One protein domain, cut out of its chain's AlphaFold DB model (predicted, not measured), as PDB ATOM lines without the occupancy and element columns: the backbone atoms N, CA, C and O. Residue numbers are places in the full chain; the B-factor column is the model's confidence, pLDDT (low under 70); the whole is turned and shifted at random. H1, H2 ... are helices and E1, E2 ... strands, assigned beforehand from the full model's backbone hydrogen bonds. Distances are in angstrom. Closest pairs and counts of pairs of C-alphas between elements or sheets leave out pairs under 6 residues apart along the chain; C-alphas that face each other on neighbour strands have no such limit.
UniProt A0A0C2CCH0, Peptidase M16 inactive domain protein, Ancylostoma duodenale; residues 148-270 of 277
ATOM      1  N   PHE A 148     -29.762 -14.824   9.662       92.44
ATOM      2  CA  PHE A 148     -31.081 -15.433   9.831       92.44
ATOM      3  C   PHE A 148     -32.108 -14.654   9.015       92.44
ATOM      4  O   PHE A 148     -32.130 -13.425   9.060       92.44
ATOM      5  N   ILE A 149     -32.964 -15.365   8.284       91.81
ATOM      6  CA  ILE A 149     -34.042 -14.764   7.496       91.81
ATOM      7  C   ILE A 149     -35.367 -15.329   7.981       91.81
ATOM      8  O   ILE A 149     -35.556 -16.544   8.042       91.81
ATOM      9  N   TYR A 150     -36.291 -14.420   8.266       90.81
ATOM     10  CA  TYR A 150     -37.700 -14.720   8.436       90.81
ATOM     11  C   TYR A 150     -38.491 -13.987   7.363       90.81
ATOM     12  O   TYR A 150     -38.363 -12.773   7.203       90.81
ATOM     13  N   GLN A 151     -39.331 -14.726   6.653       89.69
ATOM     14  CA  GLN A 151     -40.330 -14.165   5.761       89.69
ATOM     15  C   GLN A 151     -41.677 -14.764   6.126       89.69
ATOM     16  O   GLN A 151     -41.836 -15.979   6.138       89.69
ATOM     17  N   THR A 152     -42.652 -13.903   6.383       89.31
ATOM     18  CA  THR A 152     -44.011 -14.310   6.723       89.31
ATOM     19  C   THR A 152     -44.985 -13.606   5.797       89.31
ATOM     20  O   THR A 152     -44.889 -12.394   5.600       89.31
ATOM     21  N   CYS A 153     -45.923 -14.362   5.235       85.69
ATOM     22  CA  CYS A 153     -47.050 -13.834   4.480       85.69
ATOM     23  C   CYS A 153     -48.371 -14.223   5.147       85.69
ATOM     24  O   CYS A 153     -48.459 -15.227   5.859       85.69
ATOM     25  N   MET A 154     -49.391 -13.400   4.912       81.81
ATOM     26  CA  MET A 154     -50.761 -13.711   5.301       81.81
ATOM     27  C   MET A 154     -51.364 -14.690   4.301       81.81
ATOM     28  O   MET A 154     -51.134 -14.577   3.099       81.81
ATOM     29  N   MET A 155     -52.168 -15.607   4.813       82.94
ATOM     30  CA  MET A 155     -53.041 -16.466   4.024       82.94
ATOM     31  C   MET A 155     -54.480 -16.151   4.412       82.94
ATOM     32  O   MET A 155     -54.771 -15.972   5.591       82.94
ATOM     33  N   ASP A 156     -55.391 -16.081   3.450       80.56
ATOM     34  CA  ASP A 156     -56.815 -15.913   3.755       80.56
ATOM     35  C   ASP A 156     -57.488 -17.270   3.983       80.56
ATOM     36  O   ASP A 156     -58.493 -17.609   3.371       80.56
ATOM     37  N   CYS A 157     -56.885 -18.091   4.840       80.50
ATOM     38  CA  CYS A 157     -57.456 -19.369   5.230       80.50
ATOM     39  C   CYS A 157     -57.461 -19.515   6.750       80.50
ATOM     40  O   CYS A 157     -56.591 -19.010   7.469       80.50
ATOM     41  N   ASN A 158     -58.509 -20.159   7.245       80.12
ATOM     42  CA  ASN A 158     -58.711 -20.489   8.646       80.12
ATOM     43  C   ASN A 158     -58.871 -22.013   8.791       80.12
ATOM     44  O   ASN A 158     -58.773 -22.747   7.814       80.12
ATOM     45  N   TRP A 159     -59.108 -22.496  10.009       81.44
ATOM     46  CA  TRP A 159     -59.279 -23.924  10.307       81.44
ATOM     47  C   TRP A 159     -60.354 -24.644   9.479       81.44
ATOM     48  O   TRP A 159     -60.225 -25.837   9.229       81.44
ATOM     49  N   MET A 160     -61.391 -23.929   9.046       83.56
ATOM     50  CA  MET A 160     -62.509 -24.471   8.272       83.56
ATOM     51  C   MET A 160     -62.359 -24.243   6.762       83.56
ATOM     52  O   MET A 160     -63.234 -24.637   5.999       83.56
ATOM     53  N   SER A 161     -61.290 -23.578   6.321       87.88
ATOM     54  CA  SER A 161     -61.043 -23.313   4.903       87.88
ATOM     55  C   SER A 161     -60.590 -24.581   4.183       87.88
ATOM     56  O   SER A 161     -59.648 -25.242   4.627       87.88
ATOM     57  N   GLU A 162     -61.193 -24.876   3.032       88.88
ATOM     58  CA  GLU A 162     -60.810 -26.014   2.181       88.88
ATOM     59  C   GLU A 162     -59.358 -25.897   1.692       88.88
ATOM     60  O   GLU A 162     -58.678 -26.898   1.479       88.88
ATOM     61  N   GLU A 163     -58.838 -24.671   1.600       90.38
ATOM     62  CA  GLU A 163     -57.481 -24.359   1.159       90.38
ATOM     63  C   GLU A 163     -56.416 -24.632   2.227       90.38
ATOM     64  O   GLU A 163     -55.221 -24.670   1.905       90.38
ATOM     65  N   LEU A 164     -56.798 -24.833   3.496       90.94
ATOM     66  CA  LEU A 164     -55.834 -25.026   4.582       90.94
ATOM     67  C   LEU A 164     -55.000 -26.292   4.373       90.94
ATOM     68  O   LEU A 164     -53.769 -26.229   4.415       90.94
ATOM     69  N   VAL A 165     -55.647 -27.431   4.115       91.50
ATOM     70  CA  VAL A 165     -54.958 -28.718   3.928       91.50
ATOM     71  C   VAL A 165     -54.053 -28.702   2.684       91.50
ATOM     72  O   VAL A 165     -52.879 -29.052   2.829       91.50
ATOM     73  N   PRO A 166     -54.500 -28.226   1.502       92.44
ATOM     74  CA  PRO A 166     -53.623 -28.007   0.351       92.44
ATOM     75  C   PRO A 166     -52.425 -27.104   0.662       92.44
ATOM     76  O   PRO A 166     -51.298 -27.418   0.281       92.44
ATOM     77  N   THR A 167     -52.633 -26.017   1.410       92.69
ATOM     78  CA  THR A 167     -51.556 -25.090   1.795       92.69
ATOM     79  C   THR A 167     -50.545 -25.759   2.729       92.69
ATOM     80  O   THR A 167     -49.331 -25.616   2.556       92.69
ATOM     81  N   MET A 168     -51.024 -26.529   3.709       93.44
ATOM     82  CA  MET A 168     -50.175 -27.320   4.604       93.44
ATOM     83  C   MET A 168     -49.391 -28.383   3.839       93.44
ATOM     84  O   MET A 168     -48.209 -28.586   4.123       93.44
ATOM     85  N   LEU A 169     -50.019 -29.027   2.855       94.38
ATOM     86  CA  LEU A 169     -49.383 -30.032   2.017       94.38
ATOM     87  C   LEU A 169     -48.306 -29.425   1.120       94.38
ATOM     88  O   LEU A 169     -47.212 -29.976   1.056       94.38
ATOM     89  N   LEU A 170     -48.559 -28.267   0.507       93.31
ATOM     90  CA  LEU A 170     -47.547 -27.531  -0.254       93.31
ATOM     91  C   LEU A 170     -46.351 -27.160   0.633       93.31
ATOM     92  O   LEU A 170     -45.198 -27.383   0.258       93.31
ATOM     93  N   ALA A 171     -46.614 -26.642   1.836       93.94
ATOM     94  CA  ALA A 171     -45.556 -26.309   2.785       93.94
ATOM     95  C   ALA A 171     -44.748 -27.546   3.211       93.94
ATOM     96  O   ALA A 171     -43.520 -27.476   3.315       93.94
ATOM     97  N   GLN A 172     -45.422 -28.681   3.422       95.06
ATOM     98  CA  GLN A 172     -44.782 -29.952   3.755       95.06
ATOM     99  C   GLN A 172     -43.967 -30.500   2.580       95.06
ATOM    100  O   GLN A 172     -42.839 -30.933   2.787       95.06
ATOM    101  N   TYR A 173     -44.487 -30.436   1.355       95.31
ATOM    102  CA  TYR A 173     -43.788 -30.873   0.149       95.31
ATOM    103  C   TYR A 173     -42.486 -30.102  -0.056       95.31
ATOM    104  O   TYR A 173     -41.432 -30.705  -0.238       95.31
ATOM    105  N   LEU A 174     -42.545 -28.775   0.054       94.19
ATOM    106  CA  LEU A 174     -41.381 -27.903  -0.081       94.19
ATOM    107  C   LEU A 174     -40.362 -28.111   1.051       94.19
ATOM    108  O   LEU A 174     -39.156 -28.109   0.798       94.19
ATOM    109  N   GLY A 175     -40.843 -28.249   2.291       91.44
ATOM    110  CA  GLY A 175     -40.031 -28.206   3.510       91.44
ATOM    111  C   GLY A 175     -39.673 -29.554   4.144       91.44
ATOM    112  O   GLY A 175     -38.998 -29.553   5.173       91.44
ATOM    113  N   GLN A 176     -40.128 -30.685   3.595       90.31
ATOM    114  CA  GLN A 176     -39.766 -32.013   4.101       90.31
ATOM    115  C   GLN A 176     -38.255 -32.268   4.005       90.31
ATOM    116  O   GLN A 176     -37.552 -31.662   3.194       90.31
ATOM    117  N   THR A 177     -37.750 -33.177   4.838       86.38
ATOM    118  CA  THR A 177     -36.355 -33.632   4.772       86.38
ATOM    119  C   THR A 177     -36.064 -34.185   3.379       86.38
ATOM    120  O   THR A 177     -36.869 -34.947   2.849       86.38
ATOM    121  N   GLU A 178     -34.946 -33.774   2.777       87.75
ATOM    122  CA  GLU A 178     -34.601 -34.061   1.372       87.75
ATOM    123  C   GLU A 178     -35.613 -33.550   0.323       87.75
ATOM    124  O   GLU A 178     -35.487 -33.835  -0.868       87.75
ATOM    125  N   GLY A 179     -36.578 -32.720   0.728       90.19
ATOM    126  CA  GLY A 179     -37.493 -32.028  -0.173       90.19
ATOM    127  C   GLY A 179     -36.800 -30.956  -1.030       90.19
ATOM    128  O   GLY A 179     -35.593 -30.711  -0.891       90.19
ATOM    129  N   PRO A 180     -37.549 -30.283  -1.918       93.94
ATOM    130  CA  PRO A 180     -37.009 -29.298  -2.851       93.94
ATOM    131  C   PRO A 180     -36.197 -28.186  -2.169       93.94
ATOM    132  O   PRO A 180     -35.042 -27.961  -2.535       93.94
ATOM    133  N   LEU A 181     -36.737 -27.544  -1.122       94.62
ATOM    134  CA  LEU A 181     -36.024 -26.458  -0.435       94.62
ATOM    135  C   LEU A 181     -34.804 -26.963   0.338       94.62
ATOM    136  O   LEU A 181     -33.786 -26.275   0.414       94.62
ATOM    137  N   TRP A 182     -34.892 -28.165   0.909       93.25
ATOM    138  CA  TRP A 182     -33.781 -28.768   1.634       93.25
ATOM    139  C   TRP A 182     -32.591 -29.004   0.710       93.25
ATOM    140  O   TRP A 182     -31.492 -28.528   0.992       93.25
ATOM    141  N   ARG A 183     -32.810 -29.672  -0.427       94.06
ATOM    142  CA  ARG A 183     -31.755 -29.945  -1.412       94.06
ATOM    143  C   ARG A 183     -31.186 -28.655  -1.997       94.06
ATOM    144  O   ARG A 183     -29.970 -28.489  -2.035       94.06
ATOM    145  N   ALA A 184     -32.058 -27.724  -2.387       94.50
ATOM    146  CA  ALA A 184     -31.659 -26.485  -3.045       94.50
ATOM    147  C   ALA A 184     -30.842 -25.542  -2.146       94.50
ATOM    148  O   ALA A 184     -29.996 -24.810  -2.649       94.50
ATOM    149  N   ILE A 185     -31.089 -25.544  -0.833       95.69
ATOM    150  CA  ILE A 185     -30.474 -24.580   0.092       95.69
ATOM    151  C   ILE A 185     -29.493 -25.267   1.040       95.69
ATOM    152  O   ILE A 185     -28.331 -24.867   1.111       95.69
ATOM    153  N   ARG A 186     -29.938 -26.297   1.771       93.50
ATOM    154  CA  ARG A 186     -29.081 -27.018   2.723       93.50
ATOM    155  C   ARG A 186     -28.097 -27.927   1.999       93.50
ATOM    156  O   ARG A 186     -26.918 -27.907   2.340       93.50
ATOM    157  N   GLY A 187     -28.554 -28.667   0.989       92.62
ATOM    158  CA  GLY A 187     -27.687 -29.506   0.153       92.62
ATOM    159  C   GLY A 187     -26.595 -28.706  -0.565       92.62
ATOM    160  O   GLY A 187     -25.475 -29.181  -0.704       92.62
ATOM    161  N   ALA A 188     -26.892 -27.455  -0.933       93.31
ATOM    162  CA  ALA A 188     -25.942 -26.520  -1.538       93.31
ATOM    163  C   ALA A 188     -25.060 -25.756  -0.525       93.31
ATOM    164  O   ALA A 188     -24.228 -24.946  -0.929       93.31
ATOM    165  N   GLY A 189     -25.245 -25.957   0.785       94.25
ATOM    166  CA  GLY A 189     -24.469 -25.270   1.825       94.25
ATOM    167  C   GLY A 189     -24.788 -23.777   2.006       94.25
ATOM    168  O   GLY A 189     -24.022 -23.064   2.651       94.25
ATOM    169  N   LEU A 190     -25.911 -23.283   1.472       94.88
ATOM    170  CA  LEU A 190     -26.290 -21.863   1.551       94.88
ATOM    171  C   LEU A 190     -26.843 -21.483   2.936       94.88
ATOM    172  O   LEU A 190     -26.575 -20.386   3.441       94.88
ATOM    173  N   ALA A 191     -27.598 -22.392   3.560       94.88
ATOM    174  CA  ALA A 191     -28.080 -22.264   4.933       94.88
ATOM    175  C   ALA A 191     -28.221 -23.629   5.612       94.88
ATOM    176  O   ALA A 191     -28.593 -24.618   4.982       94.88
ATOM    177  N   TYR A 192     -27.972 -23.680   6.920       94.19
ATOM    178  CA  TYR A 192     -28.058 -24.931   7.679       94.19
ATOM    179  C   TYR A 192     -29.501 -25.396   7.911       94.19
ATOM    180  O   TYR A 192     -29.787 -26.593   7.941       94.19
ATOM    181  N   SER A 193     -30.417 -24.457   8.147       91.69
ATOM    182  CA  SER A 193     -31.810 -24.758   8.475       91.69
ATOM    183  C   SER A 193     -32.752 -24.078   7.507       91.69
ATOM    184  O   SER A 193     -32.660 -22.872   7.303       91.69
ATOM    185  N   VAL A 194     -33.707 -24.843   6.992       94.25
ATOM    186  CA  VAL A 194     -34.805 -24.343   6.169       94.25
ATOM    187  C   VAL A 194     -36.097 -24.878   6.744       94.25
ATOM    188  O   VAL A 194     -36.221 -26.079   6.977       94.25
ATOM    189  N   ARG A 195     -37.045 -23.990   7.032       91.81
ATOM    190  CA  ARG A 195     -38.363 -24.373   7.541       91.81
ATOM    191  C   ARG A 195     -39.432 -23.545   6.854       91.81
ATOM    192  O   ARG A 195     -39.350 -22.323   6.863       91.81
ATOM    193  N   LEU A 196     -40.451 -24.212   6.331       92.44
ATOM    194  CA  LEU A 196     -41.676 -23.594   5.841       92.44
ATOM    195  C   LEU A 196     -42.831 -24.144   6.673       92.44
ATOM    196  O   LEU A 196     -42.964 -25.358   6.825       92.44
ATOM    197  N   HIS A 197     -43.620 -23.267   7.284       89.06
ATOM    198  CA  HIS A 197     -44.706 -23.697   8.157       89.06
ATOM    199  C   HIS A 197     -45.932 -22.809   8.032       89.06
ATOM    200  O   HIS A 197     -45.832 -21.600   7.833       89.06
ATOM    201  N   VAL A 198     -47.083 -23.450   8.186       90.69
ATOM    202  CA  VAL A 198     -48.410 -22.846   8.148       90.69
ATOM    203  C   VAL A 198     -48.932 -22.771   9.578       90.69
ATOM    204  O   VAL A 198     -48.835 -23.751  10.318       90.69
ATOM    205  N   ARG A 199     -49.456 -21.609   9.971       86.19
ATOM    206  CA  ARG A 199     -50.114 -21.380  11.267       86.19
ATOM    207  C   ARG A 199     -51.538 -20.904  11.010       86.19
ATOM    208  O   ARG A 199     -51.736 -19.729  10.693       86.19
ATOM    209  N   ALA A 200     -52.508 -21.812  11.108       83.62
ATOM    210  CA  ALA A 200     -53.924 -21.546  10.833       83.62
ATOM    211  C   ALA A 200     -54.517 -20.496  11.784       83.62
ATOM    212  O   ALA A 200     -55.300 -19.641  11.378       83.62
ATOM    213  N   GLU A 201     -54.067 -20.505  13.035       78.31
ATOM    214  CA  GLU A 201     -54.476 -19.605  14.113       78.31
ATOM    215  C   GLU A 201     -54.088 -18.157  13.806       78.31
ATOM    216  O   GLU A 201     -54.848 -17.221  14.047       78.31
ATOM    217  N   GLN A 202     -52.887 -17.981  13.253       75.94
ATOM    218  CA  GLN A 202     -52.335 -16.675  12.893       75.94
ATOM    219  C   GLN A 202     -52.677 -16.280  11.455       75.94
ATOM    220  O   GLN A 202     -52.461 -15.130  11.085       75.94
ATOM    221  N   ARG A 203     -53.225 -17.213  10.664       83.75
ATOM    222  CA  ARG A 203     -53.462 -17.057   9.227       83.75
ATOM    223  C   ARG A 203     -52.192 -16.644   8.487       83.75
ATOM    224  O   ARG A 203     -52.192 -15.716   7.681       83.75
ATOM    225  N   THR A 204     -51.090 -17.339   8.768       86.81
ATOM    226  CA  THR A 204     -49.782 -17.032   8.173       86.81
ATOM    227  C   THR A 204     -49.056 -18.256   7.646       86.81
ATOM    228  O   THR A 204     -49.105 -19.325   8.260       86.81
ATOM    229  N   ILE A 205     -48.259 -18.045   6.602       90.62
ATOM    230  CA  ILE A 205     -47.230 -18.974   6.132       90.62
ATOM    231  C   ILE A 205     -45.875 -18.309   6.357       90.62
ATOM    232  O   ILE A 205     -45.692 -17.133   6.044       90.62
ATOM    233  N   SER A 206     -44.932 -19.039   6.945       91.81
ATOM    234  CA  SER A 206     -43.633 -18.495   7.338       91.81
ATOM    235  C   SER A 206     -42.476 -19.359   6.854       91.81
ATOM    236  O   SER A 206     -42.367 -20.534   7.224       91.81
ATOM    237  N   LEU A 207     -41.589 -18.745   6.073       93.38
ATOM    238  CA  LEU A 207     -40.277 -19.252   5.700       93.38
ATOM    239  C   LEU A 207     -39.239 -18.789   6.727       93.38
ATOM    240  O   LEU A 207     -39.160 -17.611   7.084       93.38
ATOM    241  N   PHE A 208     -38.409 -19.723   7.167       94.81
ATOM    242  CA  PHE A 208     -37.256 -19.477   8.014       94.81
ATOM    243  C   PHE A 208     -36.010 -20.093   7.386       94.81
ATOM    244  O   PHE A 208     -35.984 -21.299   7.125       94.81
ATOM    245  N   LEU A 209     -34.973 -19.273   7.221       94.75
ATOM    246  CA  LEU A 209     -33.624 -19.701   6.868       94.75
ATOM    247  C   LEU A 209     -32.697 -19.385   8.044       94.75
ATOM    248  O   LEU A 209     -32.567 -18.232   8.461       94.75
ATOM    249  N   GLY A 210     -32.089 -20.420   8.613       93.62
ATOM    250  CA  GLY A 210     -31.258 -20.318   9.807       93.62
ATOM    251  C   GLY A 210     -29.805 -20.648   9.522       93.62
ATOM    252  O   GLY A 210     -29.522 -21.619   8.816       93.62
ATOM    253  N   ARG A 211     -28.901 -19.869  10.132       93.38
ATOM    254  CA  ARG A 211     -27.445 -19.991   9.958       93.38
ATOM    255  C   ARG A 211     -27.072 -19.984   8.475       93.38
ATOM    256  O   ARG A 211     -26.555 -20.960   7.935       93.38
ATOM    257  N   CYS A 212     -27.447 -18.896   7.811       92.81
ATOM    258  CA  CYS A 212     -27.149 -18.672   6.406       92.81
ATOM    259  C   CYS A 212     -25.694 -18.231   6.273       92.81
ATOM    260  O   CYS A 212     -25.307 -17.232   6.882       92.81
ATOM    261  N   ALA A 213     -24.929 -18.945   5.449       91.31
ATOM    262  CA  ALA A 213     -23.606 -18.504   5.021       91.31
ATOM    263  C   ALA A 213     -23.731 -17.399   3.961       91.31
ATOM    264  O   ALA A 213     -22.973 -16.436   3.962       91.31
ATOM    265  N   GLN A 214     -24.728 -17.522   3.075       90.38
ATOM    266  CA  GLN A 214     -24.986 -16.581   1.984       90.38
ATOM    267  C   GLN A 214     -26.485 -16.227   1.944       90.38
ATOM    268  O   GLN A 214     -27.247 -16.866   1.220       90.38
ATOM    269  N   PRO A 215     -26.948 -15.242   2.741       90.06
ATOM    270  CA  PRO A 215     -28.378 -14.980   2.947       90.06
ATOM    271  C   PRO A 215     -29.123 -14.567   1.670       90.06
ATOM    272  O   PRO A 215     -30.239 -15.030   1.441       90.06
ATOM    273  N   VAL A 216     -28.508 -13.734   0.825       90.44
ATOM    274  CA  VAL A 216     -29.124 -13.257  -0.426       90.44
ATOM    275  C   VAL A 216     -29.335 -14.419  -1.396       90.44
ATOM    276  O   VAL A 216     -30.459 -14.668  -1.822       90.44
ATOM    277  N   LEU A 217     -28.280 -15.193  -1.655       93.69
ATOM    278  CA  LEU A 217     -28.341 -16.349  -2.550       93.69
ATOM    279  C   LEU A 217     -29.271 -17.446  -2.018       93.69
ATOM    280  O   LEU A 217     -30.027 -18.031  -2.788       93.69
ATOM    281  N   ALA A 218     -29.280 -17.696  -0.703       94.44
ATOM    282  CA  ALA A 218     -30.214 -18.641  -0.090       94.44
ATOM    283  C   ALA A 218     -31.678 -18.238  -0.334       94.44
ATOM    284  O   ALA A 218     -32.514 -19.091  -0.631       94.44
ATOM    285  N   TYR A 219     -31.986 -16.942  -0.235       93.19
ATOM    286  CA  TYR A 219     -33.328 -16.419  -0.478       93.19
ATOM    287  C   TYR A 219     -33.724 -16.480  -1.961       93.19
ATOM    288  O   TYR A 219     -34.831 -16.913  -2.286       93.19
ATOM    289  N   GLU A 220     -32.828 -16.096  -2.870       93.38
ATOM    290  CA  GLU A 220     -33.068 -16.196  -4.317       93.38
ATOM    291  C   GLU A 220     -33.310 -17.644  -4.749       93.38
ATOM    292  O   GLU A 220     -34.254 -17.926  -5.492       93.38
ATOM    293  N   GLN A 221     -32.517 -18.574  -4.216       94.94
ATOM    294  CA  GLN A 221     -32.672 -19.996  -4.487       94.94
ATOM    295  C   GLN A 221     -33.973 -20.558  -3.896       94.94
ATOM    296  O   GLN A 221     -34.622 -21.386  -4.536       94.94
ATOM    297  N   ALA A 222     -34.401 -20.080  -2.721       94.25
ATOM    298  CA  ALA A 222     -35.703 -20.426  -2.153       94.25
ATOM    299  C   ALA A 222     -36.845 -19.991  -3.081       94.25
ATOM    300  O   ALA A 222     -37.726 -20.794  -3.385       94.25
ATOM    301  N   LYS A 223     -36.805 -18.746  -3.576       93.00
ATOM    302  CA  LYS A 223     -37.807 -18.219  -4.510       93.00
ATOM    303  C   LYS A 223     -37.860 -19.047  -5.794       93.00
ATOM    304  O   LYS A 223     -38.933 -19.496  -6.181       93.00
ATOM    305  N   LYS A 224     -36.701 -19.293  -6.409       94.19
ATOM    306  CA  LYS A 224     -36.599 -20.101  -7.628       94.19
ATOM    307  C   LYS A 224     -37.181 -21.503  -7.424       94.19
ATOM    308  O   LYS A 224     -37.958 -21.968  -8.244       94.19
ATOM    309  N   CYS A 225     -36.853 -22.142  -6.303       93.88
ATOM    310  CA  CYS A 225     -37.364 -23.467  -5.967       93.88
ATOM    311  C   CYS A 225     -38.895 -23.490  -5.827       93.88
ATOM    312  O   CYS A 225     -39.535 -24.415  -6.320       93.88
ATOM    313  N   VAL A 226     -39.484 -22.469  -5.198       92.81
ATOM    314  CA  VAL A 226     -40.946 -22.334  -5.104       92.81
ATOM    315  C   VAL A 226     -41.564 -22.167  -6.496       92.81
ATOM    316  O   VAL A 226     -42.507 -22.886  -6.818       92.81
ATOM    317  N   ASP A 227     -41.011 -21.289  -7.335       92.81
ATOM    318  CA  ASP A 227     -41.496 -21.058  -8.705       92.81
ATOM    319  C   ASP A 227     -41.413 -22.328  -9.576       92.81
ATOM    320  O   ASP A 227     -42.310 -22.593 -10.378       92.81
ATOM    321  N   ASP A 228     -40.363 -23.134  -9.411       92.19
ATOM    322  CA  ASP A 228     -40.184 -24.390 -10.145       92.19
ATOM    323  C   ASP A 228     -41.205 -25.455  -9.707       92.19
ATOM    324  O   ASP A 228     -41.815 -26.113 -10.554       92.19
ATOM    325  N   VAL A 229     -41.471 -25.571  -8.402       91.25
ATOM    326  CA  VAL A 229     -42.485 -26.498  -7.863       91.25
ATOM    327  C   VAL A 229     -43.901 -26.125  -8.310       91.25
ATOM    328  O   VAL A 229     -44.723 -27.010  -8.536       91.25
ATOM    329  N   LEU A 230     -44.189 -24.835  -8.503       89.12
ATOM    330  CA  LEU A 230     -45.477 -24.389  -9.048       89.12
ATOM    331  C   LEU A 230     -45.698 -24.826 -10.505       89.12
ATOM    332  O   LEU A 230     -46.841 -24.875 -10.957       89.12
ATOM    333  N   ARG A 231     -44.631 -25.144 -11.248       91.00
ATOM    334  CA  ARG A 231     -44.719 -25.627 -12.636       91.00
ATOM    335  C   ARG A 231     -44.772 -27.141 -12.724       91.00
ATOM    336  O   ARG A 231     -45.415 -27.680 -13.623       91.00
ATOM    337  N   THR A 232     -44.039 -27.839 -11.862       90.62
ATOM    338  CA  THR A 232     -43.918 -29.295 -11.934       90.62
ATOM    339  C   THR A 232     -43.783 -29.888 -10.544       90.62
ATOM    340  O   THR A 232     -42.906 -29.511  -9.770       90.62
ATOM    341  N   VAL A 233     -44.635 -30.870 -10.263       91.25
ATOM    342  CA  VAL A 233     -44.625 -31.637  -9.019       91.25
ATOM    343  C   VAL A 233     -44.187 -33.061  -9.329       91.25
ATOM    344  O   VAL A 233     -44.663 -33.686 -10.274       91.25
ATOM    345  N   VAL A 234     -43.263 -33.570  -8.522       92.69
ATOM    346  CA  VAL A 234     -42.829 -34.968  -8.591       92.69
ATOM    347  C   VAL A 234     -43.776 -35.817  -7.745       92.69
ATOM    348  O   VAL A 234     -43.818 -35.662  -6.524       92.69
ATOM    349  N   GLU A 235     -44.503 -36.732  -8.387       93.31
ATOM    350  CA  GLU A 235     -45.571 -37.523  -7.753       93.31
ATOM    351  C   GLU A 235     -45.086 -38.338  -6.543       93.31
ATOM    352  O   GLU A 235     -45.721 -38.356  -5.492       93.31
ATOM    353  N   SER A 236     -43.914 -38.972  -6.636       92.88
ATOM    354  CA  SER A 236     -43.362 -39.762  -5.526       92.88
ATOM    355  C   SER A 236     -43.050 -38.910  -4.290       92.88
ATOM    356  O   SER A 236     -43.323 -39.324  -3.161       92.88
ATOM    357  N   GLU A 237     -42.516 -37.703  -4.491       93.44
ATOM    358  CA  GLU A 237     -42.256 -36.740  -3.418       93.44
ATOM    359  C   GLU A 237     -43.561 -36.164  -2.849       93.44
ATOM    360  O   GLU A 237     -43.630 -35.844  -1.660       93.44
ATOM    361  N   PHE A 238     -44.600 -36.054  -3.679       94.44
ATOM    362  CA  PHE A 238     -45.926 -35.592  -3.278       94.44
ATOM    363  C   PHE A 238     -46.624 -36.621  -2.388       94.44
ATOM    364  O   PHE A 238     -47.134 -36.284  -1.316       94.44
ATOM    365  N   GLU A 239     -46.555 -37.898  -2.758       95.00
ATOM    366  CA  GLU A 239     -47.009 -39.006  -1.919       95.00
ATOM    367  C   GLU A 239     -46.252 -39.083  -0.587       95.00
ATOM    368  O   GLU A 239     -46.853 -39.293   0.473       95.00
ATOM    369  N   ALA A 240     -44.934 -38.864  -0.605       94.44
ATOM    370  CA  ALA A 240     -44.139 -38.776   0.617       94.44
ATOM    371  C   ALA A 240     -44.587 -37.602   1.506       94.44
ATOM    372  O   ALA A 240     -44.760 -37.779   2.716       94.44
ATOM    373  N   ALA A 241     -44.864 -36.439   0.909       95.69
ATOM    374  CA  ALA A 241     -45.334 -35.261   1.626       95.69
ATOM    375  C   ALA A 241     -46.696 -35.492   2.291       95.69
ATOM    376  O   ALA A 241     -46.869 -35.109   3.449       95.69
ATOM    377  N   LYS A 242     -47.632 -36.178   1.616       95.38
ATOM    378  CA  LYS A 242     -48.934 -36.560   2.195       95.38
ATOM    379  C   LYS A 242     -48.758 -37.411   3.450       95.38
ATOM    380  O   LYS A 242     -49.289 -37.074   4.506       95.38
ATOM    381  N   ARG A 243     -47.947 -38.469   3.365       94.69
ATOM    382  CA  ARG A 243     -47.657 -39.356   4.509       94.69
ATOM    383  C   ARG A 243     -46.967 -38.603   5.644       94.69
ATOM    384  O   ARG A 243     -47.333 -38.770   6.804       94.69
ATOM    385  N   SER A 244     -46.005 -37.744   5.308       94.00
ATOM    386  CA  SER A 244     -45.285 -36.920   6.279       94.00
ATOM    387  C   SER A 244     -46.213 -35.931   6.991       94.00
ATOM    388  O   SER A 244     -46.125 -35.777   8.209       94.00
ATOM    389  N   LEU A 245     -47.143 -35.307   6.259       94.44
ATOM    390  CA  LEU A 245     -48.131 -34.397   6.830       94.44
ATOM    391  C   LEU A 245     -49.080 -35.127   7.784       94.44
ATOM    392  O   LEU A 245     -49.277 -34.657   8.901       94.44
ATOM    393  N   ILE A 246     -49.614 -36.283   7.379       93.69
ATOM    394  CA  ILE A 246     -50.498 -37.100   8.226       93.69
ATOM    395  C   ILE A 246     -49.771 -37.511   9.508       93.69
ATOM    396  O   ILE A 246     -50.282 -37.278  10.600       93.69
ATOM    397  N   ALA A 247     -48.546 -38.034   9.397       92.06
ATOM    398  CA  ALA A 247     -47.743 -38.400  10.561       92.06
ATOM    399  C   ALA A 247     -47.504 -37.199  11.492       92.06
ATOM    400  O   ALA A 247     -47.562 -37.334  12.712       92.06
ATOM    401  N   LYS A 248     -47.274 -36.009  10.926       89.56
ATOM    402  CA  LYS A 248     -47.099 -34.773  11.694       89.56
ATOM    403  C   LYS A 248     -48.380 -34.340  12.402       89.56
ATOM    404  O   LYS A 248     -48.278 -33.839  13.515       89.56
ATOM    405  N   LEU A 249     -49.548 -34.507  11.783       88.88
ATOM    406  CA  LEU A 249     -50.843 -34.209  12.400       88.88
ATOM    407  C   LEU A 249     -51.135 -35.168  13.555       88.88
ATOM    408  O   LEU A 249     -51.376 -34.699  14.661       88.88
ATOM    409  N   VAL A 250     -50.992 -36.477  13.330       89.44
ATOM    410  CA  VAL A 250     -51.178 -37.510  14.367       89.44
ATOM    411  C   VAL A 250     -50.222 -37.293  15.536       89.44
ATOM    412  O   VAL A 250     -50.615 -37.379  16.693       89.44
ATOM    413  N   LYS A 251     -48.966 -36.928  15.253       88.69
ATOM    414  CA  LYS A 251     -47.975 -36.657  16.296       88.69
ATOM    415  C   LYS A 251     -48.352 -35.484  17.211       88.69
ATOM    416  O   LYS A 251     -47.897 -35.442  18.346       88.69
ATOM    417  N   ARG A 252     -49.177 -34.532  16.757       83.19
ATOM    418  CA  ARG A 252     -49.657 -33.441  17.628       83.19
ATOM    419  C   ARG A 252     -50.667 -33.920  18.674       83.19
ATOM    420  O   ARG A 252     -51.003 -33.138  19.546       83.19
ATOM    421  N   GLU A 253     -51.134 -35.160  18.592       84.69
ATOM    422  CA  GLU A 253     -52.074 -35.780  19.532       84.69
ATOM    423  C   GLU A 253     -51.469 -37.034  20.185       84.69
ATOM    424  O   GLU A 253     -52.183 -37.872  20.727       84.69
ATOM    425  N   GLU A 254     -50.137 -37.177  20.139       86.56
ATOM    426  CA  GLU A 254     -49.434 -38.360  20.648       86.56
ATOM    427  C   GLU A 254     -49.617 -38.533  22.163       86.56
ATOM    428  O   GLU A 254     -49.697 -39.660  22.654       86.56
ATOM    429  N   THR A 255     -49.709 -37.429  22.912       89.00
ATOM    430  CA  THR A 255     -49.866 -37.461  24.369       89.00
ATOM    431  C   THR A 255     -51.189 -36.858  24.835       89.00
ATOM    432  O   THR A 255     -51.777 -35.991  24.189       89.00
ATOM    433  N   ILE A 256     -51.632 -37.273  26.029       84.25
ATOM    434  CA  ILE A 256     -52.829 -36.727  26.694       84.25
ATOM    435  C   ILE A 256     -52.703 -35.208  26.886       84.25
ATOM    436  O   ILE A 256     -53.685 -34.483  26.748       84.25
ATOM    437  N   SER A 257     -51.491 -34.721  27.181       84.94
ATOM    438  CA  SER A 257     -51.231 -33.289  27.338       84.94
ATOM    439  C   SER A 257     -51.405 -32.543  26.017       84.94
ATOM    440  O   SER A 257     -52.062 -31.505  26.000       84.94
ATOM    441  N   ASP A 258     -50.866 -33.078  24.919       84.38
ATOM    442  CA  ASP A 258     -50.959 -32.432  23.606       84.38
ATOM    443  C   ASP A 258     -52.410 -32.412  23.100       84.38
ATOM    444  O   ASP A 258     -52.903 -31.381  22.638       84.38
ATOM    445  N   ALA A 259     -53.136 -33.523  23.271       85.25
ATOM    446  CA  ALA A 259     -54.561 -33.602  22.953       85.25
ATOM    447  C   ALA A 259     -55.388 -32.602  23.785       85.25
ATOM    448  O   ALA A 259     -56.286 -31.937  23.257       85.25
ATOM    449  N   GLY A 260     -55.055 -32.451  25.072       86.25
ATOM    450  CA  GLY A 260     -55.662 -31.463  25.963       86.25
ATOM    451  C   GLY A 260     -55.417 -30.023  25.506       86.25
ATOM    452  O   GLY A 260     -56.372 -29.255  25.377       86.25
ATOM    453  N   GLU A 261     -54.166 -29.665  25.195       84.88
ATOM    454  CA  GLU A 261     -53.809 -28.335  24.683       84.88
ATOM    455  C   GLU A 261     -54.561 -28.022  23.387       84.88
ATOM    456  O   GLU A 261     -55.188 -26.966  23.254       84.88
ATOM    457  N   LEU A 262     -54.558 -28.961  22.441       82.56
ATOM    458  CA  LEU A 262     -55.277 -28.780  21.192       82.56
ATOM    459  C   LEU A 262     -56.782 -28.630  21.431       82.56
ATOM    460  O   LEU A 262     -57.411 -27.840  20.731       82.56
ATOM    461  N   SER A 263     -57.388 -29.385  22.352       85.44
ATOM    462  CA  SER A 263     -58.820 -29.266  22.678       85.44
ATOM    463  C   SER A 263     -59.173 -27.845  23.130       85.44
ATOM    464  O   SER A 263     -60.056 -27.212  22.550       85.44
ATOM    465  N   VAL A 264     -58.382 -27.287  24.056       85.50
ATOM    466  CA  VAL A 264     -58.534 -25.900  24.524       85.50
ATOM    467  C   VAL A 264     -58.385 -24.905  23.371       85.50
ATOM    468  O   VAL A 264     -59.203 -23.997  23.228       85.50
ATOM    469  N   ILE A 265     -57.380 -25.080  22.505       82.56
ATOM    470  CA  ILE A 265     -57.203 -24.227  21.318       82.56
ATOM    471  C   ILE A 265     -58.424 -24.313  20.393       82.56
ATOM    472  O   ILE A 265     -58.852 -23.291  19.859       82.56
ATOM    473  N   GLY A 266     -58.984 -25.510  20.199       82.69
ATOM    474  CA  GLY A 266     -60.148 -25.728  19.342       82.69
ATOM    475  C   GLY A 266     -61.396 -25.020  19.861       82.69
ATOM    476  O   GLY A 266     -62.068 -24.332  19.094       82.69
ATOM    477  N   GLU A 267     -61.650 -25.108  21.164       84.88
ATOM    478  CA  GLU A 267     -62.765 -24.415  21.813       84.88
ATOM    479  C   GLU A 267     -62.599 -22.888  21.748       84.88
ATOM    480  O   GLU A 267     -63.517 -22.178  21.338       84.88
ATOM    481  N   LEU A 268     -61.396 -22.374  22.037       81.88
ATOM    482  CA  LEU A 268     -61.083 -20.943  21.910       81.88
ATOM    483  C   LEU A 268     -61.198 -20.431  20.467       81.88
ATOM    484  O   LEU A 268     -61.516 -19.260  20.247       81.88
ATOM    485  N   ALA A 269     -60.932 -21.291  19.484       76.50
ATOM    486  CA  ALA A 269     -61.076 -20.985  18.065       76.50
ATOM    487  C   ALA A 269     -62.520 -21.139  17.549       76.50
ATOM    488  O   ALA A 269     -62.775 -20.800  16.391       76.50
ATOM    489  N   GLY A 270     -63.457 -21.612  18.382       82.62
ATOM    490  CA  GLY A 270     -64.854 -21.835  18.009       82.62
ATOM    491  C   GLY A 270     -65.057 -23.007  17.046       82.62
ATOM    492  O   GLY A 270     -65.954 -22.950  16.206       82.62
TER     493      GLY A 270
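Overview. This is residues 148 to 270 of the 277 residues of the protein "Peptidase M16 inactive domain protein" of Ancylostoma duodenale (UniProt A0A0C2CCH0). A small antiparallel sheet of three strands has H1, H2 and H3 over one face, while the other face is bare of named helices; H4 packs on H1 at a steep tilt without reaching the sheet, and H5 sticks out beyond it as an arm that touches no other helix. The printed part has 123 residues, with five named helices and three named strands, in the order E1 H1 H2 E2 E3 H3 H4 H5. The sheet's order is E1, E3, E2, and the class is mixed, helices and strands. The whole is compact, with a radius of gyration of the C-alphas of 15.5 A and spans of 43 by 31 by 29 A.

Along the chain. Begin with the sheet: find C-alpha 148 at (-31.081, -15.433, 9.831), where E1 starts and runs 20.3 A through residues 148 to 154. E3, residues 204 to 212, is 22.8 A long, and E2, residues 191 to 199, is 22.9 A. Next look for H1 at residues 164 to 175, 16.2 A, and H2 at residues 180 to 187, 9.8 A. H3, residues 215 to 231, spans 25.0 A, and H4, residues 235 to 251, spans 24.2 A. H5, residues 256 to 268, runs 18.4 A and ends with C-alpha 268 at (-61.083, -20.943, 21.910).

Arrangement. In the sheet, E3 is the inner strand. Between E1 and E3 look at N 151 and O 207, 2.9 A apart; between E3 and E2, a hairpin, at N 208 and O 195, 2.8 A. E1, H1 H2 and E2 form a split strand-helix-strand unit, two strands running the same way with E3 between them in the sheet, and its crossover is right-handed. H1, H2 and H3 on the same face make two layers, helices on one face of a sheet. H1 runs along the strands over E2 at a height of 8.1 A over the sheet, and H2 does so at 7.7 A. H3, at 10.8 A, is slantwise to the strands, at 42 degrees to E3 on the local plane. H2 and H3 touch, opposite ways at a shallow tilt of 27 degrees, the C-alphas of Ile 185 and Ala 218 closest at 5.9 A. H4, not on the sheet, touches H1 through residues 168 to 173 of H1 alone, with the C-alphas of Tyr 173 and Ala 241 closest at 4.9 A. H4 and H5 are apart. Each O i to N i+4 pair is within hydrogen-bond range in H1, H2, H4 and H5; in H3, 12 of 13 are.

Size, cuts and confidence. The two C-alphas farthest apart, those of Ala 188 and Gly 270, are 43.8 A from each other. The printed part has no cut, and no link is long. The mean pLDDT of the printed part is 90.0, that of H5 is 84, and no printed residue is under 70.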